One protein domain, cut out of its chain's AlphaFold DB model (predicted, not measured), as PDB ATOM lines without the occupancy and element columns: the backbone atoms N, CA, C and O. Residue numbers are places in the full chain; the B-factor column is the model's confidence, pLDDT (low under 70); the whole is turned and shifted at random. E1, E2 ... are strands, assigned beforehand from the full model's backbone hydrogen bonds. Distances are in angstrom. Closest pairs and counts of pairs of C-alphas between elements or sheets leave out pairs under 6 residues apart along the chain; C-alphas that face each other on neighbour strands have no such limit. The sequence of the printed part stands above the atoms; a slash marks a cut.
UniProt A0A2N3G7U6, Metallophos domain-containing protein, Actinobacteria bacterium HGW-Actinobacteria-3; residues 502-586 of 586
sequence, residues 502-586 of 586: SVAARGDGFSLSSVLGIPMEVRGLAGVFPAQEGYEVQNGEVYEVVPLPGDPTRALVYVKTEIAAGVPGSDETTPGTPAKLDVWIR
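AT A GLANCE: This is residues 502 to 586 of the 586 residues of the protein "Metallophos domain-containing protein" of Actinobacteria bacterium HGW-Actinobacteria-3 (UniProt A0A2N3G7U6). Two small three-stranded sheets, E1 E2 E6 and E3 E5 E4, sit partly face to face as a long, narrow sandwich, with E4 away from the first sheet. The link between E5 and E6 makes one end of the long axis, round Ser 570, and the turn of the hairpin E4 and E5, round Gly 550, makes the other. The 85 printed residues hold no named helix and six named strands, E1 to E6 in order along the chain; the class is all strand, and both sheets are antiparallel, in the orders E1 E2 E6 and E3 E5 E4. The whole is loose, with a radius of gyration of the C-alphas of 15.2 A, and a rod in outline, spanning 50 by 18 by 16 A.

IN THESE COORDINATES: E1, residues 502 to 506, begins at C-alpha 502 (30.304, 14.086, 0.073) and is 13.0 A long. E2 is residues 509 to 514, 16.9 A. E3, residues 520 to 530, is the longest strand by residues, 28.4 A from C-alpha 520 (36.959, 23.703, 0.787) to C-alpha 530. E4 is residues 541 to 547, 17.5 A, and E5 residues 554 to 563, 27.5 A. E6, residues 579 to 585, is 20.0 A long and ends at C-alpha 585 (39.019, 14.031, -16.382).

HOW THE PARTS SIT: E1 and E2 form a hairpin at 158 degrees, with N 504 and O 511 within hydrogen-bond range at 2.9 A. E2, the inner strand, is also antiparallel to E6 at 166 degrees, with N 512 and O 581 at 2.8 A. In the other sheet, strongly twisted, E3 and E5 are antiparallel at 158 degrees, with N 522 and O 561 at 2.9 A. E4 and E5 form a hairpin at 160 degrees, with N 558 and O 544 at 2.8 A. The two sheets form a sandwich, two sheets face to face: the facing parts are 10.3 A centre to centre, and the strands of one stand at 28 degrees to those of the other. The closest C-alphas of E5 and E6 are those of Ile 563 and Leu 581, 6.2 A apart; those of E2 and E3 are Gly 509 and Ala 526, 6.8 A. E3 and E6 are near each other, with 5 pairs of C-alphas within 10 A, while E4 is apart from E1, E2 and E6. Residues 537 to 538 pair antiparallel with residues 584 to 585 of E6.

THE WHOLE: The C-alphas farthest apart are those of Gly 550 and Ser 570, 50.6 A. The printed part has no cut. The link E5 to E6, residues 564 to 578, is long. The mean pLDDT of the printed part is 91.9, and no printed residue is under 70.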
ATOM      1  N   SER A 502      30.322  15.389   0.737       91.94
ATOM      2  CA  SER A 502      30.304  14.086   0.073       91.94
ATOM      3  C   SER A 502      30.943  14.135  -1.315       91.94
ATOM      4  O   SER A 502      31.017  15.183  -1.961       91.94
ATOM      5  N   VAL A 503      31.396  12.966  -1.769       91.69
ATOM      6  CA  VAL A 503      31.912  12.731  -3.118       91.69
ATOM      7  C   VAL A 503      31.210  11.517  -3.720       91.69
ATOM      8  O   VAL A 503      30.946  10.534  -3.026       91.69
ATOM      9  N   ALA A 504      30.903  11.578  -5.011       91.44
ATOM     10  CA  ALA A 504      30.358  10.459  -5.768       91.44
ATOM     11  C   ALA A 504      31.101  10.313  -7.096       91.44
ATOM     12  O   ALA A 504      31.279  11.292  -7.816       91.44
ATOM     13  N   ALA A 505      31.507   9.092  -7.442       88.19
ATOM     14  CA  ALA A 505      32.104   8.815  -8.746       88.19
ATOM     15  C   ALA A 505      31.100   9.090  -9.882       88.19
ATOM     16  O   ALA A 505      29.907   8.795  -9.758       88.19
ATOM     17  N   ARG A 506      31.587   9.628 -11.003       86.25
ATOM     18  CA  ARG A 506      30.805   9.927 -12.208       86.25
ATOM     19  C   ARG A 506      31.622   9.660 -13.466       86.25
ATOM     20  O   ARG A 506      32.350  10.533 -13.908       86.25
ATOM     21  N   GLY A 507      31.445   8.493 -14.084       84.62
ATOM     22  CA  GLY A 507      32.116   8.175 -15.349       84.62
ATOM     23  C   GLY A 507      33.636   8.335 -15.247       84.62
ATOM     24  O   GLY A 507      34.269   7.651 -14.448       84.62
ATOM     25  N   ASP A 508      34.181   9.255 -16.036       84.81
ATOM     26  CA  ASP A 508      35.576   9.706 -16.088       84.81
ATOM     27  C   ASP A 508      35.890  10.837 -15.082       84.81
ATOM     28  O   ASP A 508      36.829  11.604 -15.252       84.81
ATOM     29  N   GLY A 509      35.108  10.972 -14.015       90.12
ATOM     30  CA  GLY A 509      35.230  12.056 -13.051       90.12
ATOM     31  C   GLY A 509      34.497  11.797 -11.737       90.12
ATOM     32  O   GLY A 509      34.205  10.656 -11.360       90.12
ATOM     33  N   PHE A 510      34.190  12.869 -11.012       93.00
ATOM     34  CA  PHE A 510      33.479  12.812  -9.738       93.00
ATOM     35  C   PHE A 510      32.654  14.078  -9.482       93.00
ATOM     36  O   PHE A 510      32.970  15.166  -9.955       93.00
ATOM     37  N   SER A 511      31.588  13.930  -8.701       94.81
ATOM     38  CA  SER A 511      30.765  15.029  -8.203       94.81
ATOM     39  C   SER A 511      31.061  15.262  -6.729       94.81
ATOM     40  O   SER A 511      30.905  14.353  -5.911       94.81
ATOM     41  N   LEU A 512      31.427  16.491  -6.384       95.62
ATOM     42  CA  LEU A 512      31.512  16.972  -5.013       95.62
ATOM     43  C   LEU A 512      30.215  17.674  -4.619       95.62
ATOM     44  O   LEU A 512      29.595  18.377  -5.421       95.62
ATOM     45  N   SER A 513      29.838  17.520  -3.357       96.12
ATOM     46  CA  SER A 513      28.758  18.269  -2.728       96.12
ATOM     47  C   SER A 513      29.203  18.715  -1.341       96.12
ATOM     48  O   SER A 513      29.698  17.904  -0.562       96.12
ATOM     49  N   SER A 514      29.001  19.989  -1.016       96.94
ATOM     50  CA  SER A 514      29.315  20.545   0.301       96.94
ATOM     51  C   SER A 514      28.235  21.524   0.729       96.94
ATOM     52  O   SER A 514      27.884  22.430  -0.022       96.94
ATOM     53  N   VAL A 515      27.704  21.352   1.937       97.12
ATOM     54  CA  VAL A 515      26.834  22.352   2.580       97.12
ATOM     55  C   VAL A 515      27.620  23.302   3.481       97.12
ATOM     56  O   VAL A 515      27.030  24.207   4.058       97.12
ATOM     57  N   LEU A 516      28.934  23.104   3.629       96.81
ATOM     58  CA  LEU A 516      29.765  23.964   4.462       96.81
ATOM     59  C   LEU A 516      29.751  25.394   3.914       96.81
ATOM     60  O   LEU A 516      29.933  25.609   2.721       96.81
ATOM     61  N   GLY A 517      29.573  26.378   4.788       95.81
ATOM     62  CA  GLY A 517      29.527  27.795   4.436       95.81
ATOM     63  C   GLY A 517      30.899  28.424   4.173       95.81
ATOM     64  O   GLY A 517      30.990  29.643   4.053       95.81
ATOM     65  N   ILE A 518      31.958  27.615   4.086       94.75
ATOM     66  CA  ILE A 518      33.280  28.036   3.616       94.75
ATOM     67  C   ILE A 518      33.663  27.225   2.375       94.75
ATOM     68  O   ILE A 518      33.247  26.067   2.263       94.75
ATOM     69  N   PRO A 519      34.457  27.795   1.452       94.62
ATOM     70  CA  PRO A 519      35.099  27.015   0.406       94.62
ATOM     71  C   PRO A 519      36.016  25.955   1.012       94.62
ATOM     72  O   PRO A 519      36.647  26.190   2.045       94.62
ATOM     73  N   MET A 520      36.102  24.803   0.356       93.62
ATOM     74  CA  MET A 520      36.959  23.703   0.787       93.62
ATOM     75  C   MET A 520      37.842  23.253  -0.367       93.62
ATOM     76  O   MET A 520      37.343  22.845  -1.418       93.62
ATOM     77  N   GLU A 521      39.154  23.284  -0.147       92.12
ATOM     78  CA  GLU A 521      40.094  22.584  -1.015       92.12
ATOM     79  C   GLU A 521      39.941  21.077  -0.784       92.12
ATOM     80  O   GLU A 521      39.951  20.586   0.348       92.12
ATOM     81  N   VAL A 522      39.774  20.346  -1.877       92.31
ATOM     82  CA  VAL A 522      39.669  18.892  -1.914       92.31
ATOM     83  C   VAL A 522      40.757  18.409  -2.850       92.31
ATOM     84  O   VAL A 522      40.885  18.899  -3.973       92.31
ATOM     85  N   ARG A 523      41.541  17.429  -2.411       91.06
ATOM     86  CA  ARG A 523      42.572  16.832  -3.255       91.06
ATOM     87  C   ARG A 523      42.672  15.342  -3.006       91.06
ATOM     88  O   ARG A 523      42.429  14.871  -1.905       91.06
ATOM     89  N   GLY A 524      43.059  14.587  -4.020       87.19
ATOM     90  CA  GLY A 524      43.313  13.165  -3.863       87.19
ATOM     91  C   GLY A 524      43.128  12.377  -5.136       87.19
ATOM     92  O   GLY A 524      43.075  12.934  -6.229       87.19
ATOM     93  N   LEU A 525      43.082  11.056  -4.976       85.94
ATOM     94  CA  LEU A 525      42.923  10.149  -6.098       85.94
ATOM     95  C   LEU A 525      41.552  10.364  -6.737       85.94
ATOM     96  O   LEU A 525      40.529  10.119  -6.100       85.94
ATOM     97  N   ALA A 526      41.543  10.752  -8.007       87.19
ATOM     98  CA  ALA A 526      40.315  10.816  -8.779       87.19
ATOM     99  C   ALA A 526      39.950   9.462  -9.402       87.19
ATOM    100  O   ALA A 526      38.772   9.152  -9.555       87.19
ATOM    101  N   GLY A 527      40.948   8.637  -9.734       87.81
ATOM    102  CA  GLY A 527      40.725   7.296 -10.263       87.81
ATOM    103  C   GLY A 527      41.915   6.726 -11.030       87.81
ATOM    104  O   GLY A 527      42.999   7.309 -11.067       87.81
ATOM    105  N   VAL A 528      41.682   5.564 -11.639       89.94
ATOM    106  CA  VAL A 528      42.602   4.904 -12.571       89.94
ATOM    107  C   VAL A 528      42.173   5.240 -14.000       89.94
ATOM    108  O   VAL A 528      41.056   4.910 -14.393       89.94
ATOM    109  N   PHE A 529      43.077   5.816 -14.787       91.62
ATOM    110  CA  PHE A 529      42.840   6.253 -16.167       91.62
ATOM    111  C   PHE A 529      43.849   5.615 -17.132       91.62
ATOM    112  O   PHE A 529      44.897   5.146 -16.678       91.62
ATOM    113  N   PRO A 530      43.579   5.577 -18.451       91.94
ATOM    114  CA  PRO A 530      44.598   5.252 -19.447       91.94
ATOM    115  C   PRO A 530      45.821   6.169 -19.311       91.94
ATOM    116  O   PRO A 530      45.677   7.360 -19.046       91.94
ATOM    117  N   ALA A 531      47.023   5.621 -19.458       91.38
ATOM    118  CA  ALA A 531      48.269   6.380 -19.418       91.38
ATOM    119  C   ALA A 531      48.439   7.185 -20.717       91.38
ATOM    120  O   ALA A 531      48.335   6.627 -21.809       91.38
ATOM    121  N   GLN A 532      48.717   8.483 -20.593       90.94
ATOM    122  CA  GLN A 532      48.860   9.410 -21.720       90.94
ATOM    123  C   GLN A 532      49.750  10.611 -21.353       90.94
ATOM    124  O   GLN A 532      50.080  10.815 -20.182       90.94
ATOM    125  N   GLU A 533      50.150  11.404 -22.352       82.94
ATOM    126  CA  GLU A 533      50.937  12.634 -22.171       82.94
ATOM    127  C   GLU A 533      50.054  13.784 -21.646       82.94
ATOM    128  O   GLU A 533      49.803  14.770 -22.331       82.94
ATOM    129  N   GLY A 534      49.572  13.647 -20.408       87.25
ATOM    130  CA  GLY A 534      48.799  14.671 -19.701       87.25
ATOM    131  C   GLY A 534      47.299  14.387 -19.614       87.25
ATOM    132  O   GLY A 534      46.738  13.629 -20.395       87.25
ATOM    133  N   TYR A 535      46.651  15.002 -18.630       92.38
ATOM    134  CA  TYR A 535      45.217  14.864 -18.381       92.38
ATOM    135  C   TYR A 535      44.589  16.247 -18.350       92.38
ATOM    136  O   TYR A 535      45.099  17.149 -17.676       92.38
ATOM    137  N   GLU A 536      43.474  16.409 -19.049       91.81
ATOM    138  CA  GLU A 536      42.670  17.618 -18.966       91.81
ATOM    139  C   GLU A 536      41.635  17.447 -17.861       91.81
ATOM    140  O   GLU A 536      40.821  16.525 -17.887       91.81
ATOM    141  N   VAL A 537      41.651  18.351 -16.881       92.69
ATOM    142  CA  VAL A 537      40.670  18.350 -15.794       92.69
ATOM    143  C   VAL A 537      39.805  19.588 -15.899       92.69
ATOM    144  O   VAL A 537      40.281  20.717 -15.783       92.69
ATOM    145  N   GLN A 538      38.507  19.383 -16.082       94.50
ATOM    146  CA  GLN A 538      37.541  20.462 -15.957       94.50
ATOM    147  C   GLN A 538      37.240  20.700 -14.475       94.50
ATOM    148  O   GLN A 538      36.908  19.760 -13.756       94.50
ATOM    149  N   ASN A 539      37.293  21.964 -14.041       93.00
ATOM    150  CA  ASN A 539      37.052  22.380 -12.653       93.00
ATOM    151  C   ASN A 539      38.036  21.770 -11.640       93.00
ATOM    152  O   ASN A 539      37.659  21.451 -10.515       93.00
ATOM    153  N   GLY A 540      39.296  21.600 -12.028       93.81
ATOM    154  CA  GLY A 540      40.349  21.109 -11.150       93.81
ATOM    155  C   GLY A 540      41.706  21.143 -11.836       93.81
ATOM    156  O   GLY A 540      41.838  21.609 -12.964       93.81
ATOM    157  N   GLU A 541      42.714  20.636 -11.144       95.31
ATOM    158  CA  GLU A 541      44.083  20.538 -11.639       95.31
ATOM    159  C   GLU A 541      44.642  19.162 -11.279       95.31
ATOM    160  O   GLU A 541      44.526  18.725 -10.130       95.31
ATOM    161  N   VAL A 542      45.275  18.485 -12.239       94.00
ATOM    162  CA  VAL A 542      46.114  17.326 -11.920       94.00
ATOM    163  C   VAL A 542      47.370  17.822 -11.231       94.00
ATOM    164  O   VAL A 542      48.164  18.539 -11.836       94.00
ATOM    165  N   TYR A 543      47.564  17.420  -9.980       90.56
ATOM    166  CA  TYR A 543      48.789  17.749  -9.251       90.56
ATOM    167  C   TYR A 543      49.765  16.573  -9.195       90.56
ATOM    168  O   TYR A 543      50.940  16.776  -8.898       90.56
ATOM    169  N   GLU A 544      49.300  15.352  -9.480       89.62
ATOM    170  CA  GLU A 544      50.137  14.159  -9.452       89.62
ATOM    171  C   GLU A 544      49.568  13.037 -10.335       89.62
ATOM    172  O   GLU A 544      48.359  12.819 -10.412       89.62
ATOM    173  N   VAL A 545      50.464  12.316 -11.012       90.88
ATOM    174  CA  VAL A 545      50.149  11.143 -11.833       90.88
ATOM    175  C   VAL A 545      51.113  10.032 -11.459       90.88
ATOM    176  O   VAL A 545      52.330  10.216 -11.508       90.88
ATOM    177  N   VAL A 546      50.573   8.865 -11.124       89.19
ATOM    178  CA  VAL A 546      51.361   7.699 -10.725       89.19
ATOM    179  C   VAL A 546      51.065   6.533 -11.672       89.19
ATOM    180  O   VAL A 546      49.954   6.004 -11.641       89.19
ATOM    181  N   PRO A 547      52.024   6.092 -12.511       87.38
ATOM    182  CA  PRO A 547      51.833   4.939 -13.392       87.38
ATOM    183  C   PRO A 547      51.459   3.669 -12.620       87.38
ATOM    184  O   PRO A 547      52.014   3.408 -11.547       87.38
ATOM    185  N   LEU A 548      50.548   2.856 -13.168       87.62
ATOM    186  CA  LEU A 548      50.155   1.618 -12.508       87.62
ATOM    187  C   LEU A 548      51.238   0.532 -12.639       87.62
ATOM    188  O   LEU A 548      51.767   0.276 -13.725       87.62
ATOM    189  N   PRO A 549      51.555  -0.176 -11.546       78.75
ATOM    190  CA  PRO A 549      52.538  -1.252 -11.566       78.75
ATOM    191  C   PRO A 549      51.990  -2.471 -12.296       78.75
ATOM    192  O   PRO A 549      50.888  -2.932 -12.007       78.75
ATOM    193  N   GLY A 550      52.784  -3.033 -13.207       79.06
ATOM    194  CA  GLY A 550      52.386  -4.209 -13.984       79.06
ATOM    195  C   GLY A 550      51.399  -3.911 -15.117       79.06
ATOM    196  O   GLY A 550      51.081  -4.817 -15.880       79.06
ATOM    197  N   ASP A 551      50.964  -2.658 -15.267       84.31
ATOM    198  CA  ASP A 551      50.101  -2.214 -16.355       84.31
ATOM    199  C   ASP A 551      50.489  -0.794 -16.806       84.31
ATOM    200  O   ASP A 551      49.894   0.191 -16.365       84.31
ATOM    201  N   PRO A 552      51.492  -0.670 -17.698       83.56
ATOM    202  CA  PRO A 552      51.998   0.627 -18.144       83.56
ATOM    203  C   PRO A 552      50.989   1.409 -18.995       83.56
ATOM    204  O   PRO A 552      51.254   2.552 -19.351       83.56
ATOM    205  N   THR A 553      49.845   0.806 -19.339       90.88
ATOM    206  CA  THR A 553      48.776   1.461 -20.100       90.88
ATOM    207  C   THR A 553      47.805   2.230 -19.213       90.88
ATOM    208  O   THR A 553      46.885   2.854 -19.735       90.88
ATOM    209  N   ARG A 554      47.988   2.208 -17.887       91.88
ATOM    210  CA  ARG A 554      47.132   2.905 -16.924       91.88
ATOM    211  C   ARG A 554      47.939   3.680 -15.882       91.88
ATOM    212  O   ARG A 554      49.082   3.344 -15.584       91.88
ATOM    213  N   ALA A 555      47.324   4.698 -15.296       92.31
ATOM    214  CA  ALA A 555      47.887   5.497 -14.216       92.31
ATOM    215  C   ALA A 555      46.805   5.925 -13.215       92.31
ATOM    216  O   ALA A 555      45.635   6.078 -13.565       92.31
ATOM    217  N   LEU A 556      47.205   6.126 -11.964       91.62
ATOM    218  CA  LEU A 556      46.429   6.867 -10.981       91.62
ATOM    219  C   LEU A 556      46.579   8.360 -11.249       91.62
ATOM    220  O   LEU A 556      47.700   8.857 -11.368       91.62
ATOM    221  N   VAL A 557      45.457   9.067 -11.295       92.75
ATOM    222  CA  VAL A 557      45.426  10.517 -11.500       92.75
ATOM    223  C   VAL A 557      44.917  11.176 -10.232       92.75
ATOM    224  O   VAL A 557      43.808  10.892  -9.771       92.75
ATOM    225  N   TYR A 558      45.737  12.050  -9.661       92.06
ATOM    226  CA  TYR A 558      45.408  12.814  -8.472       92.06
ATOM    227  C   TYR A 558      45.045  14.242  -8.861       92.06
ATOM    228  O   TYR A 558      45.804  14.944  -9.535       92.06
ATOM    229  N   VAL A 559      43.873  14.672  -8.411       94.06
ATOM    230  CA  VAL A 559      43.292  15.972  -8.736       94.06
ATOM    231  C   VAL A 559      43.139  16.788  -7.469       94.06
ATOM    232  O   VAL A 559      42.769  16.253  -6.425       94.06
ATOM    233  N   LYS A 560      43.403  18.089  -7.569       94.19
ATOM    234  CA  LYS A 560      43.021  19.093  -6.578       94.19
ATOM    235  C   LYS A 560      41.973  20.019  -7.183       94.19
ATOM    236  O   LYS A 560      42.017  20.337  -8.372       94.19
ATOM    237  N   THR A 561      41.019  20.433  -6.371       95.38
ATOM    238  CA  THR A 561      39.959  21.366  -6.742       95.38
ATOM    239  C   THR A 561      39.474  22.114  -5.503       95.38
ATOM    240  O   THR A 561      39.777  21.726  -4.376       95.38
ATOM    241  N   GLU A 562      38.712  23.180  -5.703       95.31
ATOM    242  CA  GLU A 562      38.063  23.923  -4.633       95.31
ATOM    243  C   GLU A 562      36.555  23.915  -4.868       95.31
ATOM    244  O   GLU A 562      36.061  24.416  -5.881       95.31
ATOM    245  N   ILE A 563      35.809  23.337  -3.927       96.00
ATOM    246  CA  ILE A 563      34.355  23.458  -3.914       96.00
ATOM    247  C   ILE A 563      33.972  24.753  -3.196       96.00
ATOM    248  O   ILE A 563      34.447  25.029  -2.095       96.00
ATOM    249  N   ALA A 564      33.106  25.546  -3.826       97.12
ATOM    250  CA  ALA A 564      32.606  26.790  -3.254       97.12
ATOM    251  C   ALA A 564      31.806  26.556  -1.959       97.12
ATOM    252  O   ALA A 564      31.340  25.449  -1.683       97.12
ATOM    253  N   ALA A 565      31.600  27.628  -1.194       97.38
ATOM    254  CA  ALA A 565      30.733  27.605  -0.022       97.38
ATOM    255  C   ALA A 565      29.284  27.246  -0.402       97.38
ATOM    256  O   ALA A 565      28.701  27.833  -1.318       97.38
ATOM    257  N   GLY A 566      28.703  26.298   0.329       97.25
ATOM    258  CA  GLY A 566      27.269  26.043   0.359       97.25
ATOM    259  C   GLY A 566      26.551  26.928   1.380       97.25
ATOM    260  O   GLY A 566      27.091  27.906   1.897       97.25
ATOM    261  N   VAL A 567      25.311  26.562   1.690       96.94
ATOM    262  CA  VAL A 567      24.520  27.163   2.768       96.94
ATOM    263  C   VAL A 567      24.174  26.060   3.766       96.94
ATOM    264  O   VAL A 567      23.362  25.197   3.420       96.94
ATOM    265  N   PRO A 568      24.758  26.059   4.978       95.94
ATOM    266  CA  PRO A 568      24.435  25.063   5.992       95.94
ATOM    267  C   PRO A 568      22.955  25.110   6.374       95.94
ATOM    268  O   PRO A 568      22.347  26.184   6.401       95.94
ATOM    269  N   GLY A 569      22.382  23.957   6.708       94.25
ATOM    270  CA  GLY A 569      21.087  23.894   7.372       94.25
ATOM    271  C   GLY A 569      21.113  24.644   8.705       94.25
ATOM    272  O   GLY A 569      22.135  24.670   9.390       94.25
ATOM    273  N   SER A 570      19.989  25.251   9.086       90.62
ATOM    274  CA  SER A 570      19.869  25.971  10.364       90.62
ATOM    275  C   SER A 570      19.867  25.050  11.584       90.62
ATOM    276  O   SER A 570      20.191  25.496  12.682       90.62
ATOM    277  N   ASP A 571      19.453  23.798  11.388       91.25
ATOM    278  CA  ASP A 571      19.233  22.795  12.426       91.25
ATOM    279  C   ASP A 571      19.179  21.387  11.810       91.25
ATOM    280  O   ASP A 571      19.171  21.199  10.587       91.25
ATOM    281  N   GLU A 572      19.090  20.367  12.660       88.81
ATOM    282  CA  GLU A 572      19.096  18.970  12.252       88.81
ATOM    283  C   GLU A 572      17.894  18.560  11.378       88.81
ATOM    284  O   GLU A 572      17.952  17.535  10.700       88.81
ATOM    285  N   THR A 573      16.817  19.348  11.331       89.94
ATOM    286  CA  THR A 573      15.600  19.069  10.546       89.94
ATOM    287  C   THR A 573      15.531  19.828   9.226       89.94
ATOM    288  O   THR A 573      14.869  19.362   8.298       89.94
ATOM    289  N   THR A 574      16.244  20.946   9.114       93.00
ATOM    290  CA  THR A 574      16.261  21.813   7.934       93.00
ATOM    291  C   THR A 574      17.500  21.518   7.088       93.00
ATOM    292  O   THR A 574      18.613  21.831   7.514       93.00
ATOM    293  N   PRO A 575      17.367  20.918   5.889       94.62
ATOM    294  CA  PRO A 575      18.516  20.649   5.033       94.62
ATOM    295  C   PRO A 575      19.161  21.937   4.519       94.62
ATOM    296  O   PRO A 575      18.463  22.868   4.110       94.62
ATOM    297  N   GLY A 576      20.491  21.956   4.482       95.81
ATOM    298  CA  GLY A 576      21.253  23.000   3.810       95.81
ATOM    299  C   GLY A 576      21.100  22.970   2.286       95.81
ATOM    300  O   GLY A 576      20.627  21.997   1.691       95.81
ATOM    301  N   THR A 577      21.547  24.040   1.633       97.75
ATOM    302  CA  THR A 577      21.682  24.098   0.171       97.75
ATOM    303  C   THR A 577      23.136  23.810  -0.204       97.75
ATOM    304  O   THR A 577      23.998  24.656   0.041       97.75
ATOM    305  N   PRO A 578      23.448  22.641  -0.787       97.19
ATOM    306  CA  PRO A 578      24.825  22.302  -1.104       97.19
ATOM    307  C   PRO A 578      25.338  23.086  -2.315       97.19
ATOM    308  O   PRO A 578      24.661  23.165  -3.344       97.19
ATOM    309  N   ALA A 579      26.577  23.561  -2.231       97.75
ATOM    310  CA  ALA A 579      27.392  23.780  -3.415       97.75
ATOM    311  C   ALA A 579      27.671  22.424  -4.074       97.75
ATOM    312  O   ALA A 579      27.828  21.408  -3.392       97.75
ATOM    313  N   LYS A 580      27.715  22.403  -5.406       97.00
ATOM    314  CA  LYS A 580      28.008  21.204  -6.191       97.00
ATOM    315  C   LYS A 580      29.072  21.520  -7.221       97.00
ATOM    316  O   LYS A 580      29.016  22.576  -7.847       97.00
ATOM    317  N   LEU A 581      29.995  20.588  -7.411       96.44
ATOM    318  CA  LEU A 581      31.047  20.707  -8.405       96.44
ATOM    319  C   LEU A 581      31.246  19.364  -9.095       96.44
ATOM    320  O   LEU A 581      31.618  18.389  -8.450       96.44
ATOM    321  N   ASP A 582      30.996  19.327 -10.400       95.44
ATOM    322  CA  ASP A 582      31.353  18.182 -11.232       95.44
ATOM    323  C   ASP A 582      32.769  18.407 -11.777       95.44
ATOM    324  O   ASP A 582      33.045  19.435 -12.407       95.44
ATOM    325  N   VAL A 583      33.648  17.445 -11.518       94.25
ATOM    326  CA  VAL A 583      35.022  17.389 -12.016       94.25
ATOM    327  C   VAL A 583      35.095  16.275 -13.046       94.25
ATOM    328  O   VAL A 583      34.722  15.141 -12.750       94.25
ATOM    329  N   TRP A 584      35.575  16.595 -14.243       93.62
ATOM    330  CA  TRP A 584      35.699  15.656 -15.362       93.62
ATOM    331  C   TRP A 584      37.159  15.541 -15.773       93.62
ATOM    332  O   TRP A 584      37.844  16.563 -15.818       93.62
ATOM    333  N   ILE A 585      37.619  14.327 -16.071       91.75
ATOM    334  CA  ILE A 585      39.019  14.031 -16.382       91.75
ATOM    335  C   ILE A 585      39.075  13.358 -17.748       91.75
ATOM    336  O   ILE A 585      38.435  12.331 -17.954       91.75
ATOM    337  N   ARG A 586      39.833  13.943 -18.674       85.69
ATOM    338  CA  ARG A 586      39.990  13.459 -20.049       85.69
ATOM    339  C   ARG A 586      41.442  13.197 -20.400       85.69
ATOM    340  O   ARG A 586      42.324  13.932 -19.897       85.69
TER     341      ARG A 586